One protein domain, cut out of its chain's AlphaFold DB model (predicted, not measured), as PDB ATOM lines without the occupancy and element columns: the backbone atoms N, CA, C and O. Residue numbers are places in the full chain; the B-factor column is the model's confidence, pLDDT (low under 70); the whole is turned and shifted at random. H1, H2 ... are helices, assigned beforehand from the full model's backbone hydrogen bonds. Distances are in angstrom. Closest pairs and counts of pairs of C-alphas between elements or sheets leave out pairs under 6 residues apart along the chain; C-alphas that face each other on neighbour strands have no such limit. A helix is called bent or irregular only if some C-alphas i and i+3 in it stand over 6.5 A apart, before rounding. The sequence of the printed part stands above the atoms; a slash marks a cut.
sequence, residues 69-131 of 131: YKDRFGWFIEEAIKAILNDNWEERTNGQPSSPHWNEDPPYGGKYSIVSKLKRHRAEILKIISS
ATOM      1  N   TYR A  69     209.756 144.267 172.412       91.19
ATOM      2  CA  TYR A  69     209.640 143.084 171.554       91.19
ATOM      3  C   TYR A  69     208.495 142.177 171.994       91.19
ATOM      4  O   TYR A  69     207.768 141.671 171.135       91.19
ATOM      5  N   LYS A  70     208.271 142.039 173.305       93.56
ATOM      6  CA  LYS A  70     207.116 141.317 173.851       93.56
ATOM      7  C   LYS A  70     205.797 141.843 173.281       93.56
ATOM      8  O   LYS A  70     204.991 141.053 172.796       93.56
ATOM      9  N   ASP A  71     205.594 143.156 173.294       95.31
ATOM     10  CA  ASP A  71     204.330 143.762 172.860       95.31
ATOM     11  C   ASP A  71     204.137 143.644 171.339       95.31
ATOM     12  O   ASP A  71     203.029 143.383 170.872       95.31
ATOM     13  N   ARG A  72     205.216 143.723 170.546       95.19
ATOM     14  CA  ARG A  72     205.163 143.455 169.094       95.19
ATOM     15  C   ARG A  72     204.842 142.011 168.770       95.19
ATOM     16  O   ARG A  72     204.103 141.750 167.825       95.19
ATOM     17  N   PHE A  73     205.408 141.080 169.531       93.75
ATOM     18  CA  PHE A  73     205.080 139.673 169.377       93.75
ATOM     19  C   PHE A  73     203.616 139.419 169.749       93.75
ATOM     20  O   PHE A  73     202.917 138.732 169.012       93.75
ATOM     21  N   GLY A  74     203.124 140.040 170.826       95.06
ATOM     22  CA  GLY A  74     201.704 140.032 171.186       95.06
ATOM     23  C   GLY A  74     200.814 140.532 170.047       95.06
ATOM     24  O   GLY A  74     199.937 139.799 169.594       95.06
ATOM     25  N   TRP A  75     201.109 141.718 169.509       96.69
ATOM     26  CA  TRP A  75     200.396 142.281 168.358       96.69
ATOM     27  C   TRP A  75     200.428 141.355 167.132       96.69
ATOM     28  O   TRP A  75     199.406 141.143 166.485       96.69
ATOM     29  N   PHE A  76     201.574 140.737 166.828       96.50
ATOM     30  CA  PHE A  76     201.683 139.778 165.726       96.50
ATOM     31  C   PHE A  76     200.737 138.577 165.904       96.50
ATOM     32  O   PHE A  76     200.095 138.151 164.943       96.50
ATOM     33  N   ILE A  77     200.613 138.048 167.125       95.69
ATOM     34  CA  ILE A  77     199.677 136.958 167.434       95.69
ATOM     35  C   ILE A  77     198.222 137.424 167.297       95.69
ATOM     36  O   ILE A  77     197.404 136.690 166.740       95.69
ATOM     37  N   GLU A  78     197.892 138.637 167.744       95.88
ATOM     38  CA  GLU A  78     196.556 139.220 167.557       95.88
ATOM     39  C   GLU A  78     196.187 139.333 166.073       95.88
ATOM     40  O   GLU A  78     195.097 138.918 165.672       95.88
ATOM     41  N   GLU A  79     197.098 139.831 165.234       97.25
ATOM     42  CA  GLU A  79     196.879 139.931 163.787       97.25
ATOM     43  C   GLU A  79     196.759 138.556 163.122       97.25
ATOM     44  O   GLU A  79     195.900 138.365 162.257       97.25
ATOM     45  N   ALA A  80     197.538 137.561 163.557       96.75
ATOM     46  CA  ALA A  80     197.393 136.186 163.080       96.75
ATOM     47  C   ALA A  80     196.005 135.612 163.421       96.75
ATOM     48  O   ALA A  80     195.364 134.990 162.571       96.75
ATOM     49  N   ILE A  81     195.493 135.866 164.631       95.81
ATOM     50  CA  ILE A  81     194.138 135.457 165.031       95.81
ATOM     51  C   ILE A  81     193.084 136.168 164.176       95.81
ATOM     52  O   ILE A  81     192.164 135.513 163.682       95.81
ATOM     53  N   LYS A  82     193.217 137.479 163.938       94.56
ATOM     54  CA  LYS A  82     192.309 138.218 163.042       94.56
ATOM     55  C   LYS A  82     192.333 137.645 161.626       94.56
ATOM     56  O   LYS A  82     191.271 137.465 161.034       94.56
ATOM     57  N   ALA A  83     193.507 137.308 161.092       96.81
ATOM     58  CA  ALA A  83     193.632 136.668 159.785       96.81
ATOM     59  C   ALA A  83     192.918 135.306 159.747       96.81
ATOM     60  O   ALA A  83     192.166 135.048 158.808       96.81
ATOM     61  N   ILE A  84     193.066 134.477 160.788       97.00
ATOM     62  CA  ILE A  84     192.338 133.202 160.932       97.00
ATOM     63  C   ILE A  84     190.824 133.427 160.934       97.00
ATOM     64  O   ILE A  84     190.100 132.761 160.194       97.00
ATOM     65  N   LEU A  85     190.336 134.370 161.743       95.12
ATOM     66  CA  LEU A  85     188.906 134.666 161.858       95.12
ATOM     67  C   LEU A  85     188.328 135.288 160.582       95.12
ATOM     68  O   LEU A  85     187.142 135.124 160.319       95.12
ATOM     69  N   ASN A  86     189.147 135.956 159.774       94.19
ATOM     70  CA  ASN A  86     188.756 136.501 158.475       94.19
ATOM     71  C   ASN A  86     188.938 135.518 157.312       94.19
ATOM     72  O   ASN A  86     188.730 135.908 156.170       94.19
ATOM     73  N   ASP A  87     189.280 134.259 157.600       94.38
ATOM     74  CA  ASP A  87     189.531 133.202 156.610       94.38
ATOM     75  C   ASP A  87     190.719 133.479 155.666       94.38
ATOM     76  O   ASP A  87     190.848 132.877 154.607       94.38
ATOM     77  N   ASN A  88     191.647 134.341 156.091       96.69
ATOM     78  CA  ASN A  88     192.885 134.671 155.376       96.69
ATOM     79  C   ASN A  88     194.083 133.817 155.833       96.69
ATOM     80  O   ASN A  88     195.230 134.135 155.523       96.69
ATOM     81  N   TRP A  89     193.838 132.765 156.616       96.38
ATOM     82  CA  TRP A  89     194.871 131.862 157.121       96.38
ATOM     83  C   TRP A  89     194.407 130.414 157.006       96.38
ATOM     84  O   TRP A  89     193.355 130.048 157.535       96.38
ATOM     85  N   GLU A  90     195.189 129.573 156.339       95.00
ATOM     86  CA  GLU A  90     194.850 128.168 156.117       95.00
ATOM     87  C   GLU A  90     195.185 127.292 157.330       95.00
ATOM     88  O   GLU A  90     196.216 127.436 157.994       95.00
ATOM     89  N   GLU A  91     194.310 126.340 157.632       94.69
ATOM     90  CA  GLU A  91     194.648 125.224 158.507       94.69
ATOM     91  C   GLU A  91     195.780 124.350 157.940       94.69
ATOM     92  O   GLU A  91     196.032 124.301 156.738       94.69
ATOM     93  N   ARG A  92     196.433 123.576 158.819       93.00
ATOM     94  CA  ARG A  92     197.356 122.512 158.389       93.00
ATOM     95  C   ARG A  92     196.640 121.569 157.412       93.00
ATOM     96  O   ARG A  92     195.472 121.256 157.623       93.00
ATOM     97  N   THR A  93     197.341 121.020 156.423       93.50
ATOM     98  CA  THR A  93     196.800 119.948 155.568       93.50
ATOM     99  C   THR A  93     196.341 118.746 156.409       93.50
ATOM    100  O   THR A  93     196.938 118.437 157.442       93.50
ATOM    101  N   ASN A  94     195.281 118.050 155.978       91.56
ATOM    102  CA  ASN A  94     194.837 116.802 156.614       91.56
ATOM    103  C   ASN A  94     196.000 115.800 156.709       91.56
ATOM    104  O   ASN A  94     196.660 115.530 155.705       91.56
ATOM    105  N   GLY A  95     196.239 115.246 157.901       88.00
ATOM    106  CA  GLY A  95     197.319 114.282 158.117       88.00
ATOM    107  C   GLY A  95     198.729 114.877 158.032       88.00
ATOM    108  O   GLY A  95     199.675 114.130 157.804       88.00
ATOM    109  N   GLN A  96     198.893 116.197 158.209       89.81
ATOM    110  CA  GLN A  96     200.203 116.856 158.294       89.81
ATOM    111  C   GLN A  96     200.407 117.618 159.623       89.81
ATOM    112  O   GLN A  96     199.439 118.162 160.171       89.81
ATOM    113  N   PRO A  97     201.660 117.745 160.112       88.25
ATOM    114  CA  PRO A  97     202.875 117.096 159.606       88.25
ATOM    115  C   PRO A  97     202.811 115.576 159.792       88.25
ATOM    116  O   PRO A  97     202.253 115.097 160.771       88.25
ATOM    117  N   SER A  98     203.330 114.825 158.828       80.25
ATOM    118  CA  SER A  98     203.187 113.367 158.782       80.25
ATOM    119  C   SER A  98     204.347 112.627 159.463       80.25
ATOM    120  O   SER A  98     205.490 113.090 159.510       80.25
ATOM    121  N   SER A  99     204.037 111.435 159.975       79.44
ATOM    122  CA  SER A  99     205.007 110.431 160.443       79.44
ATOM    123  C   SER A  99     205.995 110.041 159.319       79.44
ATOM    124  O   SER A  99     205.602 110.057 158.149       79.44
ATOM    125  N   PRO A 100     207.274 109.704 159.612       87.00
ATOM    126  CA  PRO A 100     207.866 109.439 160.933       87.00
ATOM    127  C   PRO A 100     208.505 110.652 161.613       87.00
ATOM    128  O   PRO A 100     209.104 110.508 162.674       87.00
ATOM    129  N   HIS A 101     208.424 111.837 161.011       88.56
ATOM    130  CA  HIS A 101     209.088 113.042 161.520       88.56
ATOM    131  C   HIS A 101     208.226 113.855 162.489       88.56
ATOM    132  O   HIS A 101     208.666 114.889 162.980       88.56
ATOM    133  N   TRP A 102     207.012 113.388 162.771       90.69
ATOM    134  CA  TRP A 102     206.073 114.044 163.662       90.69
ATOM    135  C   TRP A 102     205.295 113.007 164.473       90.69
ATOM    136  O   TRP A 102     204.621 112.145 163.906       90.69
ATOM    137  N   ASN A 103     205.404 113.102 165.794       90.31
ATOM    138  CA  ASN A 103     204.805 112.210 166.778       90.31
ATOM    139  C   ASN A 103     203.562 112.882 167.387       90.31
ATOM    140  O   ASN A 103     203.595 113.406 168.497       90.31
ATOM    141  N   GLU A 104     202.467 112.912 166.631       88.69
ATOM    142  CA  GLU A 104     201.140 113.343 167.093       88.69
ATOM    143  C   GLU A 104     200.149 112.212 166.806       88.69
ATOM    144  O   GLU A 104     200.137 111.668 165.698       88.69
ATOM    145  N   ASP A 105     199.326 111.849 167.790       87.44
ATOM    146  CA  ASP A 105     198.321 110.803 167.605       87.44
ATOM    147  C   ASP A 105     197.257 111.263 166.592       87.44
ATOM    148  O   ASP A 105     196.714 112.368 166.715       87.44
ATOM    149  N   PRO A 106     196.932 110.456 165.567       86.88
ATOM    150  CA  PRO A 106     195.869 110.793 164.635       86.88
ATOM    151  C   PRO A 106     194.489 110.748 165.320       86.88
ATOM    152  O   PRO A 106     194.254 109.916 166.195       86.88
ATOM    153  N   PRO A 107     193.530 111.581 164.875       89.19
ATOM    154  CA  PRO A 107     193.606 112.415 163.678       89.19
ATOM    155  C   PRO A 107     194.147 113.836 163.935       89.19
ATOM    156  O   PRO A 107     193.719 114.521 164.861       89.19
ATOM    157  N   TYR A 108     195.013 114.323 163.039       88.88
ATOM    158  CA  TYR A 108     195.589 115.672 163.093       88.88
ATOM    159  C   TYR A 108     195.525 116.401 161.744       88.88
ATOM    160  O   TYR A 108     195.270 115.819 160.685       88.88
ATOM    161  N   GLY A 109     195.741 117.716 161.799       89.88
ATOM    162  CA  GLY A 109     195.595 118.604 160.649       89.88
ATOM    163  C   GLY A 109     194.140 118.809 160.212       89.88
ATOM    164  O   GLY A 109     193.201 118.286 160.818       89.88
ATOM    165  N   GLY A 110     193.953 119.639 159.190       91.62
ATOM    166  CA  GLY A 110     192.667 120.056 158.638       91.62
ATOM    167  C   GLY A 110     191.624 120.352 159.708       91.62
ATOM    168  O   GLY A 110     191.910 121.053 160.679       91.62
ATOM    169  N   LYS A 111     190.450 119.713 159.593       93.31
ATOM    170  CA  LYS A 111     189.293 119.920 160.485       93.31
ATOM    171  C   LYS A 111     189.552 119.653 161.975       93.31
ATOM    172  O   LYS A 111     188.731 120.045 162.807       93.31
ATOM    173  N   TYR A 112     190.638 118.955 162.311       92.38
ATOM    174  CA  TYR A 112     191.035 118.647 163.688       92.38
ATOM    175  C   TYR A 112     191.959 119.719 164.284       92.38
ATOM    176  O   TYR A 112     192.110 119.791 165.508       92.38
ATOM    177  N   SER A 113     192.542 120.576 163.439       93.56
ATOM    178  CA  SER A 113     193.406 121.681 163.851       93.56
ATOM    179  C   SER A 113     192.652 122.734 164.666       93.56
ATOM    180  O   SER A 113     191.445 122.931 164.509       93.56
ATOM    181  N   ILE A 114     193.380 123.448 165.531       94.00
ATOM    182  CA  ILE A 114     192.814 124.579 166.275       94.00
ATOM    183  C   ILE A 114     192.319 125.683 165.332       94.00
ATOM    184  O   ILE A 114     191.271 126.259 165.587       94.00
ATOM    185  N   VAL A 115     192.997 125.902 164.200       96.06
ATOM    186  CA  VAL A 115     192.595 126.875 163.173       96.06
ATOM    187  C   VAL A 115     191.206 126.548 162.626       96.06
ATOM    188  O   VAL A 115     190.317 127.395 162.683       96.06
ATOM    189  N   SER A 116     190.956 125.308 162.193       95.62
ATOM    190  CA  SER A 116     189.625 124.925 161.698       95.62
ATOM    191  C   SER A 116     188.551 124.977 162.790       95.62
ATOM    192  O   SER A 116     187.392 125.277 162.498       95.62
ATOM    193  N   LYS A 117     188.908 124.710 164.055       94.88
ATOM    194  CA  LYS A 117     187.988 124.876 165.194       94.88
ATOM    195  C   LYS A 117     187.628 126.351 165.401       94.88
ATOM    196  O   LYS A 117     186.447 126.661 165.512       94.88
ATOM    197  N   LEU A 118     188.606 127.257 165.370       95.69
ATOM    198  CA  LEU A 118     188.371 128.703 165.461       95.69
ATOM    199  C   LEU A 118     187.483 129.199 164.317       95.69
ATOM    200  O   LEU A 118     186.497 129.887 164.568       95.69
ATOM    201  N   LYS A 119     187.765 128.786 163.076       95.75
ATOM    202  CA  LYS A 119     186.943 129.138 161.908       95.75
ATOM    203  C   LYS A 119     185.492 128.671 162.048       95.75
ATOM    204  O   LYS A 119     184.578 129.425 161.728       95.75
ATOM    205  N   ARG A 120     185.257 127.462 162.577       95.75
ATOM    206  CA  ARG A 120     183.900 126.933 162.817       95.75
ATOM    207  C   ARG A 120     183.097 127.798 163.789       95.75
ATOM    208  O   ARG A 120     181.908 127.997 163.574       95.75
ATOM    209  N   HIS A 121     183.752 128.321 164.822       95.44
ATOM    210  CA  HIS A 121     183.139 129.177 165.842       95.44
ATOM    211  C   HIS A 121     183.316 130.676 165.553       95.44
ATOM    212  O   HIS A 121     183.062 131.510 166.421       95.44
ATOM    213  N   ARG A 122     183.719 131.047 164.329       94.88
ATOM    214  CA  ARG A 122     184.021 132.431 163.936       94.88
ATOM    215  C   ARG A 122     182.920 133.410 164.330       94.88
ATOM    216  O   ARG A 122     183.229 134.444 164.899       94.88
ATOM    217  N   ALA A 123     181.657 133.117 164.018       94.44
ATOM    218  CA  ALA A 123     180.556 134.050 164.275       94.44
ATOM    219  C   ALA A 123     180.360 134.326 165.778       94.44
ATOM    220  O   ALA A 123     180.149 135.469 166.176       94.44
ATOM    221  N   GLU A 124     180.483 133.289 166.609       96.12
ATOM    222  CA  GLU A 124     180.401 133.391 168.071       96.12
ATOM    223  C   GLU A 124     181.569 134.212 168.625       96.12
ATOM    224  O   GLU A 124     181.361 135.127 169.418       96.12
ATOM    225  N   ILE A 125     182.788 133.935 168.152       94.44
ATOM    226  CA  ILE A 125     184.001 134.654 168.558       94.44
ATOM    227  C   ILE A 125     183.926 136.124 168.132       94.44
ATOM    228  O   ILE A 125     184.187 137.009 168.943       94.44
ATOM    229  N   LEU A 126     183.529 136.398 166.884       93.06
ATOM    230  CA  LEU A 126     183.403 137.757 166.357       93.06
ATOM    231  C   LEU A 126     182.406 138.589 167.168       93.06
ATOM    232  O   LEU A 126     182.684 139.748 167.453       93.06
ATOM    233  N   LYS A 127     181.291 137.988 167.599       94.50
ATOM    234  CA  LYS A 127     180.302 138.653 168.457       94.50
ATOM    235  C   LYS A 127     180.889 139.081 169.807       94.50
ATOM    236  O   LYS A 127     180.517 140.141 170.299       94.50
ATOM    237  N   ILE A 128     181.781 138.273 170.386       93.19
ATOM    238  CA  ILE A 128     182.433 138.552 171.678       93.19
ATOM    239  C   ILE A 128     183.475 139.661 171.537       93.19
ATOM    240  O   ILE A 128     183.576 140.520 172.400       93.19
ATOM    241  N   ILE A 129     184.268 139.655 170.464       89.19
ATOM    242  CA  ILE A 129     185.323 140.666 170.293       89.19
ATOM    243  C   ILE A 129     184.785 142.019 169.803       89.19
ATOM    244  O   ILE A 129     185.489 143.018 169.904       89.19
ATOM    245  N   SER A 130     183.577 142.054 169.226       86.31
ATOM    246  CA  SER A 130     182.923 143.294 168.787       86.31
ATOM    247  C   SER A 130     182.110 143.995 169.880       86.31
ATOM    248  O   SER A 130     181.625 145.098 169.633       86.31
ATOM    249  N   SER A 131     181.886 143.335 171.022       67.75
ATOM    250  CA  SER A 131     181.131 143.866 172.169       67.75
ATOM    251  C   SER A 131     182.046 144.545 173.172       67.75
ATOM    252  O   SER A 131     181.647 145.609 173.688       67.75
TER     253      SER A 131
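Overview. This is residues 69 to 131 of the 131 residues of an uncharacterized protein of viral metagenome (UniProt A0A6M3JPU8). The domain is a long, narrow base with one helix standing off from it as an arm: a long loop, residues 86 to 113, makes one half of the base, the short helices H2 and H3 follow one after the other in the other half, and the last residues of H1 meet the base near the place where H2 passes over into H3. The loop runs out from the end of H1 to a far tip around Pro 100 and folds back to H2, while residues 69 to 79 of H1 stick out free of the rest. The printed part has 63 residues with three named helices, in the order H1, H2, H3, and no named strand; the class is all helix, with 32 of the 63 residues in the helices. The whole is loose, with a radius of gyration of the C-alphas of 14.1 A, and it spans 43 by 31 by 17 A along its three main axes.

Arrangement. The printed part begins with H1, residues 69 to 85. Residues 69 to 79, which belong to H1, stand free: no C-alpha 8 or more residues away along the chain comes within 10 A of theirs. A long link of 28 residues, 86 to 113, then leads to H2, residues 114 to 120. H1 and H2 touch, with 5 pairs of C-alphas within 8 A, and H1 does so with residues 84 to 85 alone. The closest C-alphas of the two are those of Leu 85 and Lys 119, 5.9 A apart. Their lines stand at a steep tilt of 44 degrees, and they run the same way; their centres are 16.5 A apart. A tight link of one residue, His 121, joins H2 to H3, residues 122 to 129. H2 and H3 meet only through their link. H1 and H3 are close but not clearly touching, with 2 pairs of C-alphas within 8 A, the closest being those of Leu 85 and Arg 122 at 5.8 A. They run opposite ways at a steep tilt of 42 degrees, with their centres 16.9 A apart. In H1, H2 and H3, every pair of O of residue i and N of residue i+4 is within hydrogen-bond range.

Along the chain. H1, residues 69 to 85, has 17 residues and is the longest helix, 24.4 A from first to last C-alpha. It begins with C-alpha 69 at (209.640, 143.084, 171.554) and ends with C-alpha 85 at (188.906, 134.666, 161.858). On the long link, C-alpha 100 is at (207.866, 109.439, 160.933). H2, residues 114 to 120, has 7 residues and measures 9.8 A from first to last C-alpha. H3, residues 122 to 129, has 8 residues and measures 10.5 A; it ends with C-alpha 129 at (185.323, 140.666, 170.293). None of the three helices is bent or irregular.

Size, cuts and confidence. The two C-alphas farthest apart are those of Pro 100, on the long link, and Ser 131, the chain's last residue, at 45.0 A. The C-alphas of Tyr 69 and Ser 131, the first and last printed, are 28.5 A apart. Without residues 69 to 79 the body has 52 residues and spans 45 by 17 by 12 A, with a radius of gyration of 13.1 A. The long link has no named element, and its C-alphas lie 6 to 23 A from the mean of the C-alphas. The printed part has no cut. The mean pLDDT of the printed part is 92.4, and one residue, Ser 131, is under 70.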